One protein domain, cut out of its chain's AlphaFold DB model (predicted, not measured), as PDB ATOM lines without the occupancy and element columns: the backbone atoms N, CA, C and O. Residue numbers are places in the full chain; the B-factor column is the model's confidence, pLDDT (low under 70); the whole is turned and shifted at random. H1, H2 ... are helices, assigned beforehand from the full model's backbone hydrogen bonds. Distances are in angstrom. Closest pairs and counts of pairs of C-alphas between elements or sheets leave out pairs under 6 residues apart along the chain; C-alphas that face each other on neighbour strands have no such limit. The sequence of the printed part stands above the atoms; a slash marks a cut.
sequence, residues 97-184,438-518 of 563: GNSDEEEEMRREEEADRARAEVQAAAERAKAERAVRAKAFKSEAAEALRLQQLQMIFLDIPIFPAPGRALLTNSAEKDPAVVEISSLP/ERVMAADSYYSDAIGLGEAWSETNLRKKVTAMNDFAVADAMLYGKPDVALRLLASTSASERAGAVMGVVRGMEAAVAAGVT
ATOM      1  N   GLY A  97     260.970 224.641 199.407       52.28
ATOM      2  CA  GLY A  97     259.967 225.189 198.481       52.28
ATOM      3  C   GLY A  97     259.623 224.334 197.260       52.28
ATOM      4  O   GLY A  97     258.703 224.686 196.537       52.28
ATOM      5  N   ASN A  98     260.313 223.214 197.031       50.25
ATOM      6  CA  ASN A  98     260.120 222.413 195.817       50.25
ATOM      7  C   ASN A  98     259.355 221.100 196.052       50.25
ATOM      8  O   ASN A  98     258.921 220.489 195.085       50.25
ATOM      9  N   SER A  99     259.164 220.649 197.298       53.38
ATOM     10  CA  SER A  99     258.435 219.394 197.552       53.38
ATOM     11  C   SER A  99     256.924 219.555 197.430       53.38
ATOM     12  O   SER A  99     256.255 218.650 196.943       53.38
ATOM     13  N   ASP A 100     256.389 220.708 197.832       59.09
ATOM     14  CA  ASP A 100     254.941 220.926 197.885       59.09
ATOM     15  C   ASP A 100     254.389 221.357 196.513       59.09
ATOM     16  O   ASP A 100     253.327 220.886 196.114       59.09
ATOM     17  N   GLU A 101     255.138 222.160 195.745       64.31
ATOM     18  CA  GLU A 101     254.766 222.567 194.379       64.31
ATOM     19  C   GLU A 101     254.853 221.401 193.379       64.31
ATOM     20  O   GLU A 101     253.975 221.243 192.531       64.31
ATOM     21  N   GLU A 102     255.867 220.533 193.492       65.38
ATOM     22  CA  GLU A 102     255.968 219.322 192.664       65.38
ATOM     23  C   GLU A 102     254.860 218.308 193.001       65.38
ATOM     24  O   GLU A 102     254.296 217.676 192.103       65.38
ATOM     25  N   GLU A 103     254.490 218.169 194.281       65.38
ATOM     26  CA  GLU A 103     253.355 217.336 194.693       65.38
ATOM     27  C   GLU A 103     251.997 217.919 194.278       65.38
ATOM     28  O   GLU A 103     251.078 217.157 193.955       65.38
ATOM     29  N   GLU A 104     251.850 219.246 194.272       71.50
ATOM     30  CA  GLU A 104     250.661 219.936 193.765       71.50
ATOM     31  C   GLU A 104     250.530 219.804 192.249       71.50
ATOM     32  O   GLU A 104     249.467 219.387 191.788       71.50
ATOM     33  N   MET A 105     251.606 220.008 191.484       73.12
ATOM     34  CA  MET A 105     251.608 219.751 190.039       73.12
ATOM     35  C   MET A 105     251.272 218.291 189.724       73.12
ATOM     36  O   MET A 105     250.472 218.020 188.833       73.12
ATOM     37  N   ARG A 106     251.796 217.327 190.493       74.81
ATOM     38  CA  ARG A 106     251.460 215.910 190.294       74.81
ATOM     39  C   ARG A 106     249.983 215.618 190.587       74.81
ATOM     40  O   ARG A 106     249.368 214.832 189.869       74.81
ATOM     41  N   ARG A 107     249.397 216.255 191.611       79.38
ATOM     42  CA  ARG A 107     247.956 216.159 191.919       79.38
ATOM     43  C   ARG A 107     247.090 216.806 190.837       79.38
ATOM     44  O   ARG A 107     246.035 216.262 190.515       79.38
ATOM     45  N   GLU A 108     247.519 217.925 190.266       81.88
ATOM     46  CA  GLU A 108     246.829 218.576 189.149       81.88
ATOM     47  C   GLU A 108     246.902 217.732 187.870       81.88
ATOM     48  O   GLU A 108     245.871 217.493 187.245       81.88
ATOM     49  N   GLU A 109     248.062 217.160 187.543       81.56
ATOM     50  CA  GLU A 109     248.218 216.228 186.419       81.56
ATOM     51  C   GLU A 109     247.405 214.934 186.596       81.56
ATOM     52  O   GLU A 109     246.925 214.356 185.617       81.56
ATOM     53  N   GLU A 110     247.258 214.431 187.825       81.62
ATOM     54  CA  GLU A 110     246.377 213.298 188.138       81.62
ATOM     55  C   GLU A 110     244.895 213.681 188.013       81.62
ATOM     56  O   GLU A 110     244.105 212.910 187.463       81.62
ATOM     57  N   ALA A 111     244.511 214.881 188.451       83.75
ATOM     58  CA  ALA A 111     243.149 215.388 188.312       83.75
ATOM     59  C   ALA A 111     242.775 215.649 186.844       83.75
ATOM     60  O   ALA A 111     241.655 215.340 186.431       83.75
ATOM     61  N   ASP A 112     243.703 216.165 186.040       86.06
ATOM     62  CA  ASP A 112     243.498 216.393 184.611       86.06
ATOM     63  C   ASP A 112     243.479 215.083 183.825       86.06
ATOM     64  O   ASP A 112     242.632 214.922 182.942       86.06
ATOM     65  N   ARG A 113     244.297 214.091 184.208       85.62
ATOM     66  CA  ARG A 113     244.169 212.719 183.692       85.62
ATOM     67  C   ARG A 113     242.812 212.111 184.034       85.62
ATOM     68  O   ARG A 113     242.147 211.607 183.136       85.62
ATOM     69  N   ALA A 114     242.341 212.238 185.274       86.81
ATOM     70  CA  ALA A 114     241.023 211.741 185.668       86.81
ATOM     71  C   ALA A 114     239.880 212.445 184.907       86.81
ATOM     72  O   ALA A 114     238.925 211.802 184.470       86.81
ATOM     73  N   ARG A 115     239.972 213.764 184.685       89.06
ATOM     74  CA  ARG A 115     239.000 214.512 183.865       89.06
ATOM     75  C   ARG A 115     239.038 214.075 182.404       89.06
ATOM     76  O   ARG A 115     237.974 213.909 181.809       89.06
ATOM     77  N   ALA A 116     240.227 213.868 181.841       87.69
ATOM     78  CA  ALA A 116     240.401 213.372 180.480       87.69
ATOM     79  C   ALA A 116     239.849 211.946 180.326       87.69
ATOM     80  O   ALA A 116     239.170 211.661 179.344       87.69
ATOM     81  N   GLU A 117     240.049 211.073 181.314       88.12
ATOM     82  CA  GLU A 117     239.476 209.725 181.343       88.12
ATOM     83  C   GLU A 117     237.945 209.754 181.415       88.12
ATOM     84  O   GLU A 117     237.281 209.036 180.667       88.12
ATOM     85  N   VAL A 118     237.364 210.626 182.246       88.69
ATOM     86  CA  VAL A 118     235.905 210.811 182.327       88.69
ATOM     87  C   VAL A 118     235.337 211.361 181.017       88.69
ATOM     88  O   VAL A 118     234.292 210.896 180.558       88.69
ATOM     89  N   GLN A 119     236.017 212.322 180.384       87.19
ATOM     90  CA  GLN A 119     235.613 212.857 179.081       87.19
ATOM     91  C   GLN A 119     235.711 211.792 177.986       87.19
ATOM     92  O   GLN A 119     234.747 211.592 177.249       87.19
ATOM     93  N   ALA A 120     236.811 211.039 177.933       87.31
ATOM     94  CA  ALA A 120     236.989 209.943 176.986       87.31
ATOM     95  C   ALA A 120     235.937 208.839 177.184       87.31
ATOM     96  O   ALA A 120     235.383 208.325 176.213       87.31
ATOM     97  N   ALA A 121     235.604 208.497 178.433       84.94
ATOM     98  CA  ALA A 121     234.535 207.551 178.741       84.94
ATOM     99  C   ALA A 121     233.157 208.077 178.300       84.94
ATOM    100  O   ALA A 121     232.365 207.331 177.723       84.94
ATOM    101  N   ALA A 122     232.878 209.367 178.508       83.56
ATOM    102  CA  ALA A 122     231.637 209.996 178.063       83.56
ATOM    103  C   ALA A 122     231.519 210.035 176.529       83.56
ATOM    104  O   ALA A 122     230.434 209.803 175.985       83.56
ATOM    105  N   GLU A 123     232.619 210.288 175.818       85.25
ATOM    106  CA  GLU A 123     232.662 210.254 174.355       85.25
ATOM    107  C   GLU A 123     232.465 208.840 173.806       85.25
ATOM    108  O   GLU A 123     231.657 208.660 172.891       85.25
ATOM    109  N   ARG A 124     233.106 207.827 174.408       85.00
ATOM    110  CA  ARG A 124     232.884 206.409 174.066       85.00
ATOM    111  C   ARG A 124     231.424 206.011 174.259       85.00
ATOM    112  O   ARG A 124     230.796 205.521 173.323       85.00
ATOM    113  N   ALA A 125     230.835 206.338 175.409       80.69
ATOM    114  CA  ALA A 125     229.424 206.065 175.676       80.69
ATOM    115  C   ALA A 125     228.492 206.779 174.677       80.69
ATOM    116  O   ALA A 125     227.471 206.232 174.255       80.69
ATOM    117  N   LYS A 126     228.828 208.005 174.258       84.62
ATOM    118  CA  LYS A 126     228.067 208.737 173.237       84.62
ATOM    119  C   LYS A 126     228.186 208.085 171.857       84.62
ATOM    120  O   LYS A 126     227.182 208.014 171.146       84.62
ATOM    121  N   ALA A 127     229.373 207.607 171.484       85.56
ATOM    122  CA  ALA A 127     229.599 206.893 170.231       85.56
ATOM    123  C   ALA A 127     228.817 205.569 170.193       85.56
ATOM    124  O   ALA A 127     228.072 205.327 169.244       85.56
ATOM    125  N   GLU A 128     228.877 204.772 171.261       82.50
ATOM    126  CA  GLU A 128     228.111 203.525 171.397       82.50
ATOM    127  C   GLU A 128     226.598 203.761 171.296       82.50
ATOM    128  O   GLU A 128     225.887 203.053 170.577       82.50
ATOM    129  N   ARG A 129     226.091 204.817 171.948       81.25
ATOM    130  CA  ARG A 129     224.683 205.227 171.832       81.25
ATOM    131  C   ARG A 129     224.317 205.619 170.407       81.25
ATOM    132  O   ARG A 129     223.238 205.262 169.943       81.25
ATOM    133  N   ALA A 130     225.189 206.334 169.696       84.19
ATOM    134  CA  ALA A 130     224.941 206.715 168.308       84.19
ATOM    135  C   ALA A 130     224.859 205.487 167.384       84.19
ATOM    136  O   ALA A 130     223.969 205.428 166.531       84.19
ATOM    137  N   VAL A 131     225.719 204.484 167.593       86.00
ATOM    138  CA  VAL A 131     225.683 203.206 166.864       86.00
ATOM    139  C   VAL A 131     224.380 202.456 167.152       86.00
ATOM    140  O   VAL A 131     223.659 202.103 166.217       86.00
ATOM    141  N   ARG A 132     224.011 202.302 168.430       80.19
ATOM    142  CA  ARG A 132     222.757 201.650 168.848       80.19
ATOM    143  C   ARG A 132     221.526 202.360 168.282       80.19
ATOM    144  O   ARG A 132     220.609 201.715 167.782       80.19
ATOM    145  N   ALA A 133     221.522 203.693 168.302       85.06
ATOM    146  CA  ALA A 133     220.449 204.507 167.743       85.06
ATOM    147  C   ALA A 133     220.314 204.332 166.225       85.06
ATOM    148  O   ALA A 133     219.195 204.298 165.712       85.06
ATOM    149  N   LYS A 134     221.436 204.233 165.497       87.56
ATOM    150  CA  LYS A 134     221.428 203.975 164.052       87.56
ATOM    151  C   LYS A 134     220.855 202.587 163.759       87.56
ATOM    152  O   LYS A 134     219.932 202.506 162.955       87.56
ATOM    153  N   ALA A 135     221.330 201.556 164.462       84.81
ATOM    154  CA  ALA A 135     220.855 200.178 164.319       84.81
ATOM    155  C   ALA A 135     219.356 200.043 164.639       84.81
ATOM    156  O   ALA A 135     218.593 199.469 163.869       84.81
ATOM    157  N   PHE A 136     218.892 200.653 165.733       87.56
ATOM    158  CA  PHE A 136     217.475 200.624 166.088       87.56
ATOM    159  C   PHE A 136     216.600 201.312 165.034       87.56
ATOM    160  O   PHE A 136     215.542 200.804 164.670       87.56
ATOM    161  N   LYS A 137     217.028 202.473 164.519       88.25
ATOM    162  CA  LYS A 137     216.272 203.206 163.493       88.25
ATOM    163  C   LYS A 137     216.236 202.466 162.160       88.25
ATOM    164  O   LYS A 137     215.190 202.491 161.516       88.25
ATOM    165  N   SER A 138     217.335 201.830 161.746       88.44
ATOM    166  CA  SER A 138     217.352 201.030 160.518       88.44
ATOM    167  C   SER A 138     216.431 199.820 160.645       88.44
ATOM    168  O   SER A 138     215.569 199.633 159.791       88.44
ATOM    169  N   GLU A 139     216.515 199.077 161.750       87.88
ATOM    170  CA  GLU A 139     215.650 197.920 162.011       87.88
ATOM    171  C   GLU A 139     214.170 198.308 162.096       87.88
ATOM    172  O   GLU A 139     213.318 197.673 161.474       87.88
ATOM    173  N   ALA A 140     213.849 199.399 162.797       87.00
ATOM    174  CA  ALA A 140     212.483 199.902 162.893       87.00
ATOM    175  C   ALA A 140     211.928 200.344 161.529       87.00
ATOM    176  O   ALA A 140     210.763 200.081 161.222       87.00
ATOM    177  N   ALA A 141     212.747 201.001 160.701       86.75
ATOM    178  CA  ALA A 141     212.349 201.402 159.357       86.75
ATOM    179  C   ALA A 141     212.085 200.181 158.467       86.75
ATOM    180  O   ALA A 141     211.089 200.143 157.751       86.75
ATOM    181  N   GLU A 142     212.940 199.164 158.532       84.50
ATOM    182  CA  GLU A 142     212.807 197.951 157.724       84.50
ATOM    183  C   GLU A 142     211.630 197.076 158.156       84.50
ATOM    184  O   GLU A 142     210.890 196.592 157.299       84.50
ATOM    185  N   ALA A 143     211.385 196.944 159.463       86.62
ATOM    186  CA  ALA A 143     210.182 196.298 159.977       86.62
ATOM    187  C   ALA A 143     208.908 197.015 159.496       86.62
ATOM    188  O   ALA A 143     207.959 196.365 159.061       86.62
ATOM    189  N   LEU A 144     208.901 198.355 159.499       85.56
ATOM    190  CA  LEU A 144     207.781 199.145 158.983       85.56
ATOM    191  C   LEU A 144     207.583 198.938 157.475       85.56
ATOM    192  O   LEU A 144     206.449 198.781 157.028       85.56
ATOM    193  N   ARG A 145     208.664 198.889 156.682       85.00
ATOM    194  CA  ARG A 145     208.577 198.605 155.236       85.00
ATOM    195  C   ARG A 145     207.975 197.233 154.958       85.00
ATOM    196  O   ARG A 145     207.112 197.107 154.095       85.00
ATOM    197  N   LEU A 146     208.398 196.219 155.699       86.38
ATOM    198  CA  LEU A 146     207.871 194.867 155.561       86.38
ATOM    199  C   LEU A 146     206.381 194.805 155.943       86.38
ATOM    200  O   LEU A 146     205.591 194.234 155.197       86.38
ATOM    201  N   GLN A 147     205.961 195.501 157.003       86.38
ATOM    202  CA  GLN A 147     204.539 195.640 157.356       86.38
ATOM    203  C   GLN A 147     203.713 196.340 156.266       86.38
ATOM    204  O   GLN A 147     202.582 195.937 155.994       86.38
ATOM    205  N   GLN A 148     204.265 197.371 155.615       85.25
ATOM    206  CA  GLN A 148     203.612 198.031 154.479       85.25
ATOM    207  C   GLN A 148     203.387 197.058 153.312       85.25
ATOM    208  O   GLN A 148     202.304 197.058 152.730       85.25
ATOM    209  N   LEU A 149     204.367 196.199 153.004       86.81
ATOM    210  CA  LEU A 149     204.231 195.160 151.975       86.81
ATOM    211  C   LEU A 149     203.178 194.112 152.362       86.81
ATOM    212  O   LEU A 149     202.292 193.808 151.563       86.81
ATOM    213  N   GLN A 150     203.219 193.629 153.605       88.12
ATOM    214  CA  GLN A 150     202.240 192.675 154.136       88.12
ATOM    215  C   GLN A 150     200.811 193.209 154.058       88.12
ATOM    216  O   GLN A 150     199.878 192.463 153.756       88.12
ATOM    217  N   MET A 151     200.627 194.513 154.275       83.62
ATOM    218  CA  MET A 151     199.305 195.127 154.230       83.62
ATOM    219  C   MET A 151     198.655 195.112 152.850       83.62
ATOM    220  O   MET A 151     197.429 195.061 152.766       83.62
ATOM    221  N   ILE A 152     199.450 195.101 151.783       83.31
ATOM    222  CA  ILE A 152     198.949 195.038 150.408       83.31
ATOM    223  C   ILE A 152     198.369 193.656 150.115       83.31
ATOM    224  O   ILE A 152     197.281 193.538 149.556       83.31
ATOM    225  N   PHE A 153     199.081 192.603 150.513       82.44
ATOM    226  CA  PHE A 153     198.743 191.229 150.141       82.44
ATOM    227  C   PHE A 153     197.841 190.512 151.143       82.44
ATOM    228  O   PHE A 153     197.341 189.426 150.837       82.44
ATOM    229  N   LEU A 154     197.581 191.116 152.307       82.75
ATOM    230  CA  LEU A 154     196.739 190.524 153.346       82.75
ATOM    231  C   LEU A 154     195.356 190.115 152.813       82.75
ATOM    232  O   LEU A 154     194.864 189.031 153.132       82.75
ATOM    233  N   ASP A 155     194.751 190.967 151.984       79.75
ATOM    234  CA  ASP A 155     193.381 190.785 151.498       79.75
ATOM    235  C   ASP A 155     193.297 190.147 150.107       79.75
ATOM    236  O   ASP A 155     192.223 189.698 149.706       79.75
ATOM    237  N   ILE A 156     194.409 190.078 149.369       81.25
ATOM    238  CA  ILE A 156     194.414 189.541 148.007       81.25
ATOM    239  C   ILE A 156     194.303 188.001 148.069       81.25
ATOM    240  O   ILE A 156     195.098 187.329 148.753       81.25
ATOM    241  N   PRO A 157     193.312 187.401 147.378       77.50
ATOM    242  CA  PRO A 157     193.176 185.953 147.319       77.50
ATOM    243  C   PRO A 157     194.323 185.337 146.511       77.50
ATOM    244  O   PRO A 157     194.827 185.923 145.556       77.50
ATOM    245  N   ILE A 158     194.719 184.122 146.885       77.88
ATOM    246  CA  ILE A 158     195.665 183.327 146.097       77.88
ATOM    247  C   ILE A 158     194.827 182.448 145.177       77.88
ATOM    248  O   ILE A 158     194.150 181.539 145.661       77.88
ATOM    249  N   PHE A 159     194.842 182.716 143.871       71.44
ATOM    250  CA  PHE A 159     194.158 181.845 142.919       71.44
ATOM    251  C   PHE A 159     194.986 180.579 142.654       71.44
ATOM    252  O   PHE A 159     196.169 180.692 142.319       71.44
ATOM    253  N   PRO A 160     194.385 179.380 142.778       66.00
ATOM    254  CA  PRO A 160     195.069 178.128 142.475       66.00
ATOM    255  C   PRO A 160     195.365 178.027 140.973       66.00
ATOM    256  O   PRO A 160     194.683 178.654 140.158       66.00
ATOM    257  N   ALA A 161     196.354 177.210 140.600       63.44
ATOM    258  CA  ALA A 161     196.786 177.012 139.213       63.44
ATOM    259  C   ALA A 161     195.631 176.825 138.198       63.44
ATOM    260  O   ALA A 161     195.597 177.579 137.222       63.44
ATOM    261  N   PRO A 162     194.627 175.947 138.421       60.34
ATOM    262  CA  PRO A 162     193.507 175.798 137.486       60.34
ATOM    263  C   PRO A 162     192.620 177.051 137.369       60.34
ATOM    264  O   PRO A 162     192.066 177.314 136.305       60.34
ATOM    265  N   GLY A 163     192.497 177.853 138.432       58.47
ATOM    266  CA  GLY A 163     191.718 179.097 138.420       58.47
ATOM    267  C   GLY A 163     192.430 180.258 137.720       58.47
ATOM    268  O   GLY A 163     191.774 181.157 137.201       58.47
ATOM    269  N   ARG A 164     193.769 180.232 137.658       63.38
ATOM    270  CA  ARG A 164     194.580 181.288 137.032       63.38
ATOM    271  C   ARG A 164     194.363 181.355 135.523       63.38
ATOM    272  O   ARG A 164     194.126 182.443 135.009       63.38
ATOM    273  N   ALA A 165     194.356 180.208 134.841       59.16
ATOM    274  CA  ALA A 165     194.144 180.131 133.391       59.16
ATOM    275  C   ALA A 165     192.775 180.688 132.952       59.16
ATOM    276  O   ALA A 165     192.656 181.266 131.873       59.16
ATOM    277  N   LEU A 166     191.755 180.557 133.809       59.59
ATOM    278  CA  LEU A 166     190.407 181.076 133.556       59.59
ATOM    279  C   LEU A 166     190.321 182.605 133.706       59.59
ATOM    280  O   LEU A 166     189.474 183.236 133.081       59.59
ATOM    281  N   LEU A 167     191.189 183.206 134.525       58.34
ATOM    282  CA  LEU A 167     191.189 184.644 134.811       58.34
ATOM    283  C   LEU A 167     192.101 185.440 133.876       58.34
ATOM    284  O   LEU A 167     191.786 186.575 133.531       58.34
ATOM    285  N   THR A 168     193.233 184.868 133.465       56.53
ATOM    286  CA  THR A 168     194.236 185.588 132.666       56.53
ATOM    287  C   THR A 168     194.053 185.426 131.158       56.53
ATOM    288  O   THR A 168     194.844 185.995 130.405       56.53
ATOM    289  N   ASN A 169     193.057 184.647 130.697       53.28
ATOM    290  CA  ASN A 169     192.858 184.260 129.285       53.28
ATOM    291  C   ASN A 169     194.152 183.796 128.587       53.28
ATOM    292  O   ASN A 169     194.266 183.830 127.361       53.28
ATOM    293  N   SER A 170     195.149 183.380 129.366       48.41
ATOM    294  CA  SER A 170     196.467 183.013 128.883       48.41
ATOM    295  C   SER A 170     196.570 181.507 128.990       48.41
ATOM    296  O   SER A 170     196.714 180.956 130.078       48.41
ATOM    297  N   ALA A 171     196.504 180.840 127.838       42.69
ATOM    298  CA  ALA A 171     196.870 179.436 127.668       42.69
ATOM    299  C   ALA A 171     198.397 179.259 127.761       42.69
ATOM    300  O   ALA A 171     199.011 178.551 126.961       42.69
ATOM    301  N   GLU A 172     199.038 179.971 128.687       44.28
ATOM    302  CA  GLU A 172     200.463 179.840 128.906       44.28
ATOM    303  C   GLU A 172     200.671 178.533 129.663       44.28
ATOM    304  O   GLU A 172     200.054 178.274 130.699       44.28
ATOM    305  N   LYS A 173     201.477 177.656 129.065       44.03
ATOM    306  CA  LYS A 173     201.850 176.355 129.607       44.03
ATOM    307  C   LYS A 173     202.738 176.626 130.821       44.03
ATOM    308  O   LYS A 173     203.959 176.655 130.704       44.03
ATOM    309  N   ASP A 174     202.101 176.943 131.945       49.06
ATOM    310  CA  ASP A 174     202.773 177.316 133.184       49.06
ATOM    311  C   ASP A 174     203.770 176.185 133.528       49.06
ATOM    312  O   ASP A 174     203.369 175.013 133.559       49.06
ATOM    313  N   PRO A 175     205.075 176.477 133.709       48.94
ATOM    314  CA  PRO A 175     206.045 175.466 134.121       48.94
ATOM    315  C   PRO A 175     205.555 174.847 135.427       48.94
ATOM    316  O   PRO A 175     205.036 175.593 136.247       48.94
ATOM    317  N   ALA A 176     205.697 173.523 135.584       51.88
ATOM    318  CA  ALA A 176     205.194 172.722 136.706       51.88
ATOM    319  C   ALA A 176     205.118 173.522 138.020       51.88
ATOM    320  O   ALA A 176     206.104 173.650 138.747       51.88
ATOM    321  N   VAL A 177     203.958 174.135 138.278       60.34
ATOM    322  CA  VAL A 177     203.769 174.990 139.446       60.34
ATOM    323  C   VAL A 177     203.573 174.039 140.608       60.34
ATOM    324  O   VAL A 177     202.559 173.348 140.673       60.34
ATOM    325  N   VAL A 178     204.558 173.977 141.497       65.69
ATOM    326  CA  VAL A 178     204.439 173.211 142.736       65.69
ATOM    327  C   VAL A 178     203.314 173.838 143.548       65.69
ATOM    328  O   VAL A 178     203.378 175.007 143.929       65.69
ATOM    329  N   GLU A 179     202.234 173.091 143.757       74.12
ATOM    330  CA  GLU A 179     201.126 173.585 144.559       74.12
ATOM    331  C   GLU A 179     201.496 173.545 146.043       74.12
ATOM    332  O   GLU A 179     202.068 172.575 146.533       74.12
ATOM    333  N   ILE A 180     201.087 174.559 146.804       75.44
ATOM    334  CA  ILE A 180     201.260 174.592 148.267       75.44
ATOM    335  C   ILE A 180     200.639 173.360 148.946       75.44
ATOM    336  O   ILE A 180     201.097 172.928 149.999       75.44
ATOM    337  N   SER A 181     199.567 172.810 148.375       74.75
ATOM    338  CA  SER A 181     198.904 171.580 148.828       74.75
ATOM    339  C   SER A 181     199.805 170.347 148.773       74.75
ATOM    340  O   SER A 181     199.569 169.420 149.537       74.75
ATOM    341  N   SER A 182     200.815 170.343 147.900       76.88
ATOM    342  CA  SER A 182     201.761 169.233 147.753       76.88
ATOM    343  C   SER A 182     202.901 169.253 148.776       76.88
ATOM    344  O   SER A 182     203.571 168.241 148.956       76.88
ATOM    345  N   LEU A 183     203.098 170.380 149.469       80.88
ATOM    346  CA  LEU A 183     204.109 170.519 150.515       80.88
ATOM    347  C   LEU A 183     203.706 169.764 151.794       80.88
ATOM    348  O   LEU A 183     202.510 169.630 152.076       80.88
ATOM    349  N   PRO A 184     204.684 169.313 152.603       79.81
ATOM    350  CA  PRO A 184     204.411 168.522 153.796       79.81
ATOM    351  C   PRO A 184     203.560 169.289 154.811       79.81
ATOM    352  O   PRO A 184     203.795 170.467 155.097       79.81
ATOM    353  N   GLU A 438     204.380 196.561 141.133       88.75
ATOM    354  CA  GLU A 438     204.205 197.583 140.090       88.75
ATOM    355  C   GLU A 438     202.795 197.534 139.479       88.75
ATOM    356  O   GLU A 438     202.169 198.575 139.268       88.75
ATOM    357  N   ARG A 439     202.244 196.332 139.265       84.88
ATOM    358  CA  ARG A 439     200.861 196.165 138.786       84.88
ATOM    359  C   ARG A 439     199.823 196.603 139.810       84.88
ATOM    360  O   ARG A 439     198.855 197.254 139.426       84.88
ATOM    361  N   VAL A 440     200.012 196.290 141.092       85.38
ATOM    362  CA  VAL A 440     199.108 196.760 142.156       85.38
ATOM    363  C   VAL A 440     199.117 198.284 142.233       85.38
ATOM    364  O   VAL A 440     198.052 198.886 142.303       85.38
ATOM    365  N   MET A 441     200.293 198.910 142.168       86.62
ATOM    366  CA  MET A 441     200.430 200.370 142.182       86.62
ATOM    367  C   MET A 441     199.749 201.023 140.974       86.62
ATOM    368  O   MET A 441     199.103 202.058 141.115       86.62
ATOM    369  N   ALA A 442     199.847 200.405 139.794       87.69
ATOM    370  CA  ALA A 442     199.160 200.881 138.598       87.69
ATOM    371  C   ALA A 442     197.632 200.706 138.683       87.69
ATOM    372  O   ALA A 442     196.887 201.586 138.256       87.69
ATOM    373  N   ALA A 443     197.158 199.586 139.239       85.44
ATOM    374  CA  ALA A 443     195.732 199.293 139.379       85.44
ATOM    375  C   ALA A 443     195.059 200.100 140.506       85.44
ATOM    376  O   ALA A 443     193.869 200.401 140.425       85.44
ATOM    377  N   ASP A 444     195.802 200.441 141.564       83.44
ATOM    378  CA  ASP A 444     195.281 201.084 142.769       83.44
ATOM    379  C   ASP A 444     196.252 202.133 143.350       83.44
ATOM    380  O   ASP A 444     196.772 201.992 144.462       83.44
ATOM    381  N   SER A 445     196.463 203.219 142.599       84.44
ATOM    382  CA  SER A 445     197.381 204.303 142.987       84.44
ATOM    383  C   SER A 445     197.006 204.966 144.317       84.44
ATOM    384  O   SER A 445     197.860 205.243 145.155       84.44
ATOM    385  N   TYR A 446     195.708 205.164 144.559       84.38
ATOM    386  CA  TYR A 446     195.217 205.751 145.805       84.38
ATOM    387  C   TYR A 446     195.618 204.919 147.031       84.38
ATOM    388  O   TYR A 446     196.030 205.475 148.047       84.38
ATOM    389  N   TYR A 447     195.493 203.589 146.957       81.56
ATOM    390  CA  TYR A 447     195.856 202.716 148.068       81.56
ATOM    391  C   TYR A 447     197.376 202.644 148.260       81.56
ATOM    392  O   TYR A 447     197.844 202.697 149.399       81.56
ATOM    393  N   SER A 448     198.153 202.593 147.169       81.38
ATOM    394  CA  SER A 448     199.619 202.616 147.262       81.38
ATOM    395  C   SER A 448     200.151 203.919 147.857       81.38
ATOM    396  O   SER A 448     201.089 203.882 148.654       81.38
ATOM    397  N   ASP A 449     199.534 205.057 147.534       82.81
ATOM    398  CA  ASP A 449     199.915 206.359 148.086       82.81
ATOM    399  C   ASP A 449     199.509 206.484 149.557       82.81
ATOM    400  O   ASP A 449     200.291 206.963 150.375       82.81
ATOM    401  N   ALA A 450     198.329 205.978 149.934       82.12
ATOM    402  CA  ALA A 450     197.864 205.985 151.322       82.12
ATOM    403  C   ALA A 450     198.775 205.181 152.269       82.12
ATOM    404  O   ALA A 450     198.910 205.528 153.441       82.12
ATOM    405  N   ILE A 451     199.412 204.118 151.768       78.56
ATOM    406  CA  ILE A 451     200.388 203.321 152.528       78.56
ATOM    407  C   ILE A 451     201.797 203.945 152.466       78.56
ATOM    408  O   ILE A 451     202.682 203.541 153.220       78.56
ATOM    409  N   GLY A 452     202.018 204.951 151.615       78.44
ATOM    410  CA  GLY A 452     203.331 205.556 151.379       78.44
ATOM    411  C   GLY A 452     204.269 204.661 150.566       78.44
ATOM    412  O   GLY A 452     205.488 204.791 150.667       78.44
ATOM    413  N   LEU A 453     203.718 203.718 149.791       79.94
ATOM    414  CA  LEU A 453     204.490 202.803 148.953       79.94
ATOM    415  C   LEU A 453     205.039 203.509 147.712       79.94
ATOM    416  O   LEU A 453     206.171 203.233 147.334       79.94
ATOM    417  N   GLY A 454     204.274 204.426 147.107       77.44
ATOM    418  CA  GLY A 454     204.693 205.174 145.914       77.44
ATOM    419  C   GLY A 454     206.018 205.909 146.120       77.44
ATOM    420  O   GLY A 454     206.998 205.622 145.434       77.44
ATOM    421  N   GLU A 455     206.066 206.771 147.137       78.19
ATOM    422  CA  GLU A 455     207.268 207.509 147.550       78.19
ATOM    423  C   GLU A 455     208.414 206.559 147.933       78.19
ATOM    424  O   GLU A 455     209.558 206.738 147.525       78.19
ATOM    425  N   ALA A 456     208.112 205.478 148.657       78.38
ATOM    426  CA  ALA A 456     209.118 204.497 149.056       78.38
ATOM    427  C   ALA A 456     209.751 203.761 147.868       78.38
ATOM    428  O   ALA A 456     210.965 203.523 147.864       78.38
ATOM    429  N   TRP A 457     208.930 203.392 146.885       82.69
ATOM    430  CA  TRP A 457     209.337 202.676 145.683       82.69
ATOM    431  C   TRP A 457     210.267 203.525 144.818       82.69
ATOM    432  O   TRP A 457     211.247 202.996 144.295       82.69
ATOM    433  N   SER A 458     210.006 204.835 144.728       76.69
ATOM    434  CA  SER A 458     210.832 205.781 143.973       76.69
ATOM    435  C   SER A 458     212.066 206.278 144.729       76.69
ATOM    436  O   SER A 458     213.133 206.379 144.131       76.69
ATOM    437  N   GLU A 459     211.954 206.596 146.022       68.50
ATOM    438  CA  GLU A 459     212.996 207.332 146.756       68.50
ATOM    439  C   GLU A 459     213.926 206.439 147.587       68.50
ATOM    440  O   GLU A 459     215.103 206.750 147.746       68.50
ATOM    441  N   THR A 460     213.436 205.315 148.128       63.06
ATOM    442  CA  THR A 460     214.158 204.570 149.185       63.06
ATOM    443  C   THR A 460     214.850 203.287 148.724       63.06
ATOM    444  O   THR A 460     215.129 202.413 149.544       63.06
ATOM    445  N   ASN A 461     215.125 203.140 147.420       71.81
ATOM    446  CA  ASN A 461     215.656 201.899 146.831       71.81
ATOM    447  C   ASN A 461     214.839 200.649 147.236       71.81
ATOM    448  O   ASN A 461     215.361 199.533 147.228       71.81
ATOM    449  N   LEU A 462     213.552 200.808 147.584       80.88
ATOM    450  CA  LEU A 462     212.707 199.705 148.048       80.88
ATOM    451  C   LEU A 462     212.608 198.616 146.982       80.88
ATOM    452  O   LEU A 462     212.679 197.439 147.311       80.88
ATOM    453  N   ARG A 463     212.554 199.008 145.706       83.50
ATOM    454  CA  ARG A 463     212.632 198.078 144.580       83.50
ATOM    455  C   ARG A 463     213.883 197.198 144.643       83.50
ATOM    456  O   ARG A 463     213.748 195.988 144.519       83.50
ATOM    457  N   LYS A 464     215.066 197.779 144.897       84.25
ATOM    458  CA  LYS A 464     216.324 197.021 145.045       84.25
ATOM    459  C   LYS A 464     216.252 196.047 146.226       84.25
ATOM    460  O   LYS A 464     216.648 194.892 146.096       84.25
ATOM    461  N   LYS A 465     215.694 196.496 147.357       83.12
ATOM    462  CA  LYS A 465     215.496 195.653 148.548       83.12
ATOM    463  C   LYS A 465     214.538 194.494 148.280       83.12
ATOM    464  O   LYS A 465     214.839 193.375 148.666       83.12
ATOM    465  N   VAL A 466     213.424 194.748 147.593       85.38
ATOM    466  CA  VAL A 466     212.468 193.705 147.199       85.38
ATOM    467  C   VAL A 466     213.126 192.717 146.253       85.38
ATOM    468  O   VAL A 466     213.023 191.524 146.491       85.38
ATOM    469  N   THR A 467     213.869 193.177 145.243       85.44
ATOM    470  CA  THR A 467     214.559 192.269 144.316       85.44
ATOM    471  C   THR A 467     215.639 191.426 144.990       85.44
ATOM    472  O   THR A 467     215.921 190.340 144.505       85.44
ATOM    473  N   ALA A 468     216.204 191.866 146.113       84.44
ATOM    474  CA  ALA A 468     217.185 191.099 146.879       84.44
ATOM    475  C   ALA A 468     216.568 190.158 147.935       84.44
ATOM    476  O   ALA A 468     217.303 189.520 148.687       84.44
ATOM    477  N   MET A 469     215.235 190.070 148.030       85.19
ATOM    478  CA  MET A 469     214.576 189.159 148.967       85.19
ATOM    479  C   MET A 469     214.812 187.695 148.585       85.19
ATOM    480  O   MET A 469     214.719 187.318 147.417       85.19
ATOM    481  N   ASN A 470     215.055 186.854 149.590       86.44
ATOM    482  CA  ASN A 470     215.001 185.404 149.424       86.44
ATOM    483  C   ASN A 470     213.536 184.923 149.361       86.44
ATOM    484  O   ASN A 470     212.603 185.666 149.679       86.44
ATOM    485  N   ASP A 471     213.328 183.661 148.980       86.69
ATOM    486  CA  ASP A 471     211.979 183.101 148.822       86.69
ATOM    487  C   ASP A 471     211.152 183.158 150.116       86.69
ATOM    488  O   ASP A 471     209.939 183.360 150.071       86.69
ATOM    489  N   PHE A 472     211.794 183.032 151.282       87.69
ATOM    490  CA  PHE A 472     211.106 183.145 152.568       87.69
ATOM    491  C   PHE A 472     210.690 184.581 152.898       87.69
ATOM    492  O   PHE A 472     209.584 184.779 153.384       87.69
ATOM    493  N   ALA A 473     211.499 185.593 152.585       86.00
ATOM    494  CA  ALA A 473     211.120 186.992 152.761       86.00
ATOM    495  C   ALA A 473     209.995 187.400 151.794       86.00
ATOM    496  O   ALA A 473     209.095 188.148 152.177       86.00
ATOM    497  N   VAL A 474     209.990 186.857 150.569       87.69
ATOM    498  CA  VAL A 474     208.856 186.990 149.638       87.69
ATOM    499  C   VAL A 474     207.605 186.328 150.224       87.69
ATOM    500  O   VAL A 474     206.533 186.937 150.247       87.69
ATOM    501  N   ALA A 475     207.737 185.107 150.751       87.75
ATOM    502  CA  ALA A 475     206.650 184.404 151.420       87.75
ATOM    503  C   ALA A 475     206.115 185.191 152.625       87.75
ATOM    504  O   ALA A 475     204.904 185.346 152.743       87.75
ATOM    505  N   ASP A 476     206.978 185.747 153.475       88.94
ATOM    506  CA  ASP A 476     206.590 186.559 154.633       88.94
ATOM    507  C   ASP A 476     205.785 187.797 154.224       88.94
ATOM    508  O   ASP A 476     204.750 188.102 154.819       88.94
ATOM    509  N   ALA A 477     206.218 188.481 153.162       87.12
ATOM    510  CA  ALA A 477     205.521 189.647 152.632       87.12
ATOM    511  C   ALA A 477     204.118 189.302 152.101       87.12
ATOM    512  O   ALA A 477     203.199 190.108 152.231       87.12
ATOM    513  N   MET A 478     203.921 188.117 151.513       86.00
ATOM    514  CA  MET A 478     202.652 187.749 150.865       86.00
ATOM    515  C   MET A 478     201.720 186.896 151.735       86.00
ATOM    516  O   MET A 478     200.503 186.885 151.530       86.00
ATOM    517  N   LEU A 479     202.268 186.144 152.688       84.75
ATOM    518  CA  LEU A 479     201.567 185.094 153.430       84.75
ATOM    519  C   LEU A 479     201.421 185.391 154.921       84.75
ATOM    520  O   LEU A 479     200.919 184.532 155.641       84.75
ATOM    521  N   TYR A 480     201.778 186.593 155.379       82.19
ATOM    522  CA  TYR A 480     201.689 187.011 156.783       82.19
ATOM    523  C   TYR A 480     200.378 186.583 157.473       82.19
ATOM    524  O   TYR A 480     200.404 186.021 158.559       82.19
ATOM    525  N   GLY A 481     199.221 186.743 156.821       80.62
ATOM    526  CA  GLY A 481     197.909 186.346 157.364       80.62
ATOM    527  C   GLY A 481     197.451 184.910 157.070       80.62
ATOM    528  O   GLY A 481     196.270 184.611 157.238       80.62
ATOM    529  N   LYS A 482     198.326 184.038 156.561       87.25
ATOM    530  CA  LYS A 482     197.998 182.689 156.063       87.25
ATOM    531  C   LYS A 482     198.928 181.646 156.711       87.25
ATOM    532  O   LYS A 482     199.785 181.084 156.025       87.25
ATOM    533  N   PRO A 483     198.769 181.374 158.024       86.25
ATOM    534  CA  PRO A 483     199.714 180.567 158.796       86.25
ATOM    535  C   PRO A 483     199.849 179.138 158.265       86.25
ATOM    536  O   PRO A 483     200.963 178.638 158.197       86.25
ATOM    537  N   ASP A 484     198.767 178.510 157.798       84.88
ATOM    538  CA  ASP A 484     198.817 177.139 157.269       84.88
ATOM    539  C   ASP A 484     199.746 177.016 156.046       84.88
ATOM    540  O   ASP A 484     200.471 176.035 155.897       84.88
ATOM    541  N   VAL A 485     199.774 178.040 155.185       85.69
ATOM    542  CA  VAL A 485     200.657 178.083 154.009       85.69
ATOM    543  C   VAL A 485     202.108 178.303 154.435       85.69
ATOM    544  O   VAL A 485     203.005 177.608 153.961       85.69
ATOM    545  N   ALA A 486     202.338 179.250 155.347       88.12
ATOM    546  CA  ALA A 486     203.670 179.547 155.864       88.12
ATOM    547  C   ALA A 486     204.281 178.341 156.600       88.12
ATOM    548  O   ALA A 486     205.458 178.042 156.425       88.12
ATOM    549  N   LEU A 487     203.474 177.598 157.360       89.62
ATOM    550  CA  LEU A 487     203.897 176.391 158.069       89.62
ATOM    551  C   LEU A 487     204.297 175.253 157.117       89.62
ATOM    552  O   LEU A 487     205.306 174.588 157.352       89.62
ATOM    553  N   ARG A 488     203.579 175.070 156.004       89.94
ATOM    554  CA  ARG A 488     203.968 174.109 154.957       89.94
ATOM    555  C   ARG A 488     205.290 174.488 154.285       89.94
ATOM    556  O   ARG A 488     206.135 173.625 154.061       89.94
ATOM    557  N   LEU A 489     205.510 175.780 154.026       89.25
ATOM    558  CA  LEU A 489     206.799 176.273 153.522       89.25
ATOM    559  C   LEU A 489     207.930 176.045 154.532       89.25
ATOM    560  O   LEU A 489     209.030 175.662 154.143       89.25
ATOM    561  N   LEU A 490     207.660 176.234 155.826       88.25
ATOM    562  CA  LEU A 490     208.623 175.963 156.894       88.25
ATOM    563  C   LEU A 490     208.967 174.482 157.031       88.25
ATOM    564  O   LEU A 490     210.110 174.169 157.354       88.25
ATOM    565  N   ALA A 491     208.009 173.588 156.792       87.88
ATOM    566  CA  ALA A 491     208.201 172.144 156.897       87.88
ATOM    567  C   ALA A 491     208.911 171.521 155.678       87.88
ATOM    568  O   ALA A 491     209.399 170.398 155.773       87.88
ATOM    569  N   SER A 492     208.980 172.224 154.544       86.19
ATOM    570  CA  SER A 492     209.597 171.722 153.310       86.19
ATOM    571  C   SER A 492     211.124 171.637 153.406       86.19
ATOM    572  O   SER A 492     211.772 172.620 153.766       86.19
ATOM    573  N   THR A 493     211.720 170.509 153.017       83.19
ATOM    574  CA  THR A 493     213.188 170.344 152.957       83.19
ATOM    575  C   THR A 493     213.754 170.755 151.594       83.19
ATOM    576  O   THR A 493     214.789 171.413 151.526       83.19
ATOM    577  N   SER A 494     213.008 170.495 150.515       84.62
ATOM    578  CA  SER A 494     213.400 170.842 149.146       84.62
ATOM    579  C   SER A 494     213.317 172.351 148.887       84.62
ATOM    580  O   SER A 494     212.248 172.967 149.001       84.62
ATOM    581  N   ALA A 495     214.452 172.955 148.518       82.25
ATOM    582  CA  ALA A 495     214.540 174.372 148.158       82.25
ATOM    583  C   ALA A 495     213.840 174.680 146.825       82.25
ATOM    584  O   ALA A 495     213.162 175.699 146.696       82.25
ATOM    585  N   SER A 496     213.935 173.775 145.847       80.88
ATOM    586  CA  SER A 496     213.321 173.954 144.525       80.88
ATOM    587  C   SER A 496     211.792 173.895 144.580       80.88
ATOM    588  O   SER A 496     211.121 174.710 143.944       80.88
ATOM    589  N   GLU A 497     211.232 172.990 145.387       83.50
ATOM    590  CA  GLU A 497     209.782 172.889 145.596       83.50
ATOM    591  C   GLU A 497     209.229 174.123 146.302       83.50
ATOM    592  O   GLU A 497     208.203 174.671 145.894       83.50
ATOM    593  N   ARG A 498     209.950 174.621 147.312       86.88
ATOM    594  CA  ARG A 498     209.632 175.887 147.982       86.88
ATOM    595  C   ARG A 498     209.650 177.068 147.027       86.88
ATOM    596  O   ARG A 498     208.675 177.816 146.995       86.88
ATOM    597  N   ALA A 499     210.717 177.229 146.248       84.50
ATOM    598  CA  ALA A 499     210.826 178.306 145.271       84.50
ATOM    599  C   ALA A 499     209.666 178.245 144.262       84.50
ATOM    600  O   ALA A 499     209.020 179.258 143.985       84.50
ATOM    601  N   GLY A 500     209.332 177.041 143.781       83.38
ATOM    602  CA  GLY A 500     208.183 176.792 142.910       83.38
ATOM    603  C   GLY A 500     206.841 177.162 143.553       83.38
ATOM    604  O   GLY A 500     206.018 177.824 142.916       83.38
ATOM    605  N   ALA A 501     206.634 176.804 144.821       85.44
ATOM    606  CA  ALA A 501     205.416 177.119 145.561       85.44
ATOM    607  C   ALA A 501     205.263 178.625 145.825       85.44
ATOM    608  O   ALA A 501     204.187 179.184 145.598       85.44
ATOM    609  N   VAL A 502     206.337 179.307 146.239       87.69
ATOM    610  CA  VAL A 502     206.345 180.767 146.437       87.69
ATOM    611  C   VAL A 502     206.084 181.483 145.111       87.69
ATOM    612  O   VAL A 502     205.236 182.372 145.049       87.69
ATOM    613  N   MET A 503     206.711 181.045 144.017       84.88
ATOM    614  CA  MET A 503     206.410 181.542 142.670       84.88
ATOM    615  C   MET A 503     204.940 181.348 142.284       84.88
ATOM    616  O   MET A 503     204.320 182.250 141.716       84.88
ATOM    617  N   GLY A 504     204.366 180.188 142.607       81.88
ATOM    618  CA  GLY A 504     202.951 179.898 142.398       81.88
ATOM    619  C   GLY A 504     202.035 180.883 143.126       81.88
ATOM    620  O   GLY A 504     201.066 181.361 142.531       81.88
ATOM    621  N   VAL A 505     202.373 181.241 144.372       85.62
ATOM    622  CA  VAL A 505     201.666 182.266 145.161       85.62
ATOM    623  C   VAL A 505     201.757 183.630 144.498       85.62
ATOM    624  O   VAL A 505     200.723 184.271 144.302       85.62
ATOM    625  N   VAL A 506     202.972 184.058 144.137       87.50
ATOM    626  CA  VAL A 506     203.212 185.369 143.524       87.50
ATOM    627  C   VAL A 506     202.362 185.521 142.271       87.50
ATOM    628  O   VAL A 506     201.563 186.450 142.172       87.50
ATOM    629  N   ARG A 507     202.450 184.553 141.353       84.00
ATOM    630  CA  ARG A 507     201.685 184.590 140.105       84.00
ATOM    631  C   ARG A 507     200.178 184.439 140.320       84.00
ATOM    632  O   ARG A 507     199.390 184.971 139.543       84.00
ATOM    633  N   GLY A 508     199.750 183.706 141.350       80.25
ATOM    634  CA  GLY A 508     198.337 183.584 141.713       80.25
ATOM    635  C   GLY A 508     197.740 184.906 142.189       80.25
ATOM    636  O   GLY A 508     196.632 185.260 141.785       80.25
ATOM    637  N   MET A 509     198.483 185.664 142.997       83.88
ATOM    638  CA  MET A 509     198.078 187.009 143.409       83.88
ATOM    639  C   MET A 509     198.185 188.014 142.262       83.88
ATOM    640  O   MET A 509     197.305 188.850 142.092       83.88
ATOM    641  N   GLU A 510     199.215 187.914 141.428       83.69
ATOM    642  CA  GLU A 510     199.369 188.753 140.239       83.69
ATOM    643  C   GLU A 510     198.208 188.558 139.248       83.69
ATOM    644  O   GLU A 510     197.680 189.535 138.715       83.69
ATOM    645  N   ALA A 511     197.749 187.317 139.057       80.88
ATOM    646  CA  ALA A 511     196.551 187.006 138.280       80.88
ATOM    647  C   ALA A 511     195.279 187.602 138.908       80.88
ATOM    648  O   ALA A 511     194.418 188.094 138.182       80.88
ATOM    649  N   ALA A 512     195.172 187.613 140.244       81.25
ATOM    650  CA  ALA A 512     194.070 188.275 140.942       81.25
ATOM    651  C   ALA A 512     194.033 189.774 140.618       81.25
ATOM    652  O   ALA A 512     192.993 190.313 140.241       81.25
ATOM    653  N   VAL A 513     195.191 190.430 140.710       83.62
ATOM    654  CA  VAL A 513     195.340 191.860 140.420       83.62
ATOM    655  C   VAL A 513     195.028 192.149 138.951       83.62
ATOM    656  O   VAL A 513     194.303 193.099 138.664       83.62
ATOM    657  N   ALA A 514     195.496 191.304 138.027       79.69
ATOM    658  CA  ALA A 514     195.173 191.409 136.603       79.69
ATOM    659  C   ALA A 514     193.666 191.255 136.323       79.69
ATOM    660  O   ALA A 514     193.136 191.920 135.436       79.69
ATOM    661  N   ALA A 515     192.960 190.446 137.116       78.81
ATOM    662  CA  ALA A 515     191.503 190.317 137.076       78.81
ATOM    663  C   ALA A 515     190.753 191.477 137.768       78.81
ATOM    664  O   ALA A 515     189.534 191.421 137.924       78.81
ATOM    665  N   GLY A 516     191.460 192.528 138.199       79.44
ATOM    666  CA  GLY A 516     190.883 193.699 138.862       79.44
ATOM    667  C   GLY A 516     190.690 193.546 140.373       79.44
ATOM    668  O   GLY A 516     190.084 194.417 141.000       79.44
ATOM    669  N   VAL A 517     191.208 192.474 140.982       82.62
ATOM    670  CA  VAL A 517     191.163 192.263 142.435       82.62
ATOM    671  C   VAL A 517     192.319 193.015 143.095       82.62
ATOM    672  O   VAL A 517     193.424 192.509 143.270       82.62
ATOM    673  N   THR A 518     192.041 194.256 143.467       82.75
ATOM    674  CA  THR A 518     192.893 195.111 144.302       82.75
ATOM    675  C   THR A 518     192.575 194.906 145.791       82.75
ATOM    676  O   THR A 518     191.510 194.380 146.124       82.75
TER     677      THR A 518
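What this domain is: This is residues 97 to 184 and 438 to 518 of the 563 residues of the protein "Predicted protein" of Micromonas pusilla (strain CCMP1545) (UniProt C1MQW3). One very long straight helix, H1, sticks out with its residues 99 to 141 like a handle from a compact head, and H7 packs on its residues 146 to 153. The head holds eight shorter helices, H9 the longest among them. The printed part has 169 residues with nine named helices, H1 to H9 in chain order, and no named strand: all helix. It is extended, with a radius of gyration of the C-alphas of 28.2 A and spans of 105 by 40 by 23 A; the body without residues 97 to 141 spans 38 by 33 by 22 A.

How they stand to each other: H1, residues 99 to 153, touches H7, residues 471 to 479, at a steep tilt of 64 degrees; the closest C-alphas, of Gln 150 and Ala 477, are 4.7 A apart. H7 forms a hairpin with H8, residues 483 to 491, at a shallow tilt of 13 degrees, closest at C-alphas 479 and 486, 6.4 A. H9, residues 495 to 514, touches H7, closest at C-alphas 499 and 471, 6.1 A. H9 also touches H2, residues 161 to 168, closest at C-alphas 511 and 164, 6.2 A, and H3, residues 438 to 443, closest at C-alphas 513 and 440, 6.4 A. H4, residues 445 to 450, only just touches H3 and H5, residues 453 to 459, each only at the corner with 3 pairs of C-alphas within 8 A, the closest being 448 and 441, 5.6 A, and 448 and 454, 5.8 A. H6, residues 462 to 467, is near H1, with 5 pairs of C-alphas within 10 A. O i to N i+4 pairs are within hydrogen-bond range throughout H3 to H9, 49 of 51 in H1 and 2 of 4 in H2.

Where its parts are: H1 runs 81.3 A from C-alpha 99 at (258.435, 219.394, 197.552) to C-alpha 153. H9 runs 28.3 A to C-alpha 514 at (195.173, 191.409, 136.603).

The domain as a whole: The C-alphas farthest apart, of Gly 97 and Ala 171, are 105.3 A apart. Residues 185 to 437 are not printed, with 32.1 A across the cut. pLDDT is under 70 at residues 97 to 103, 160 to 178 and 459 to 460.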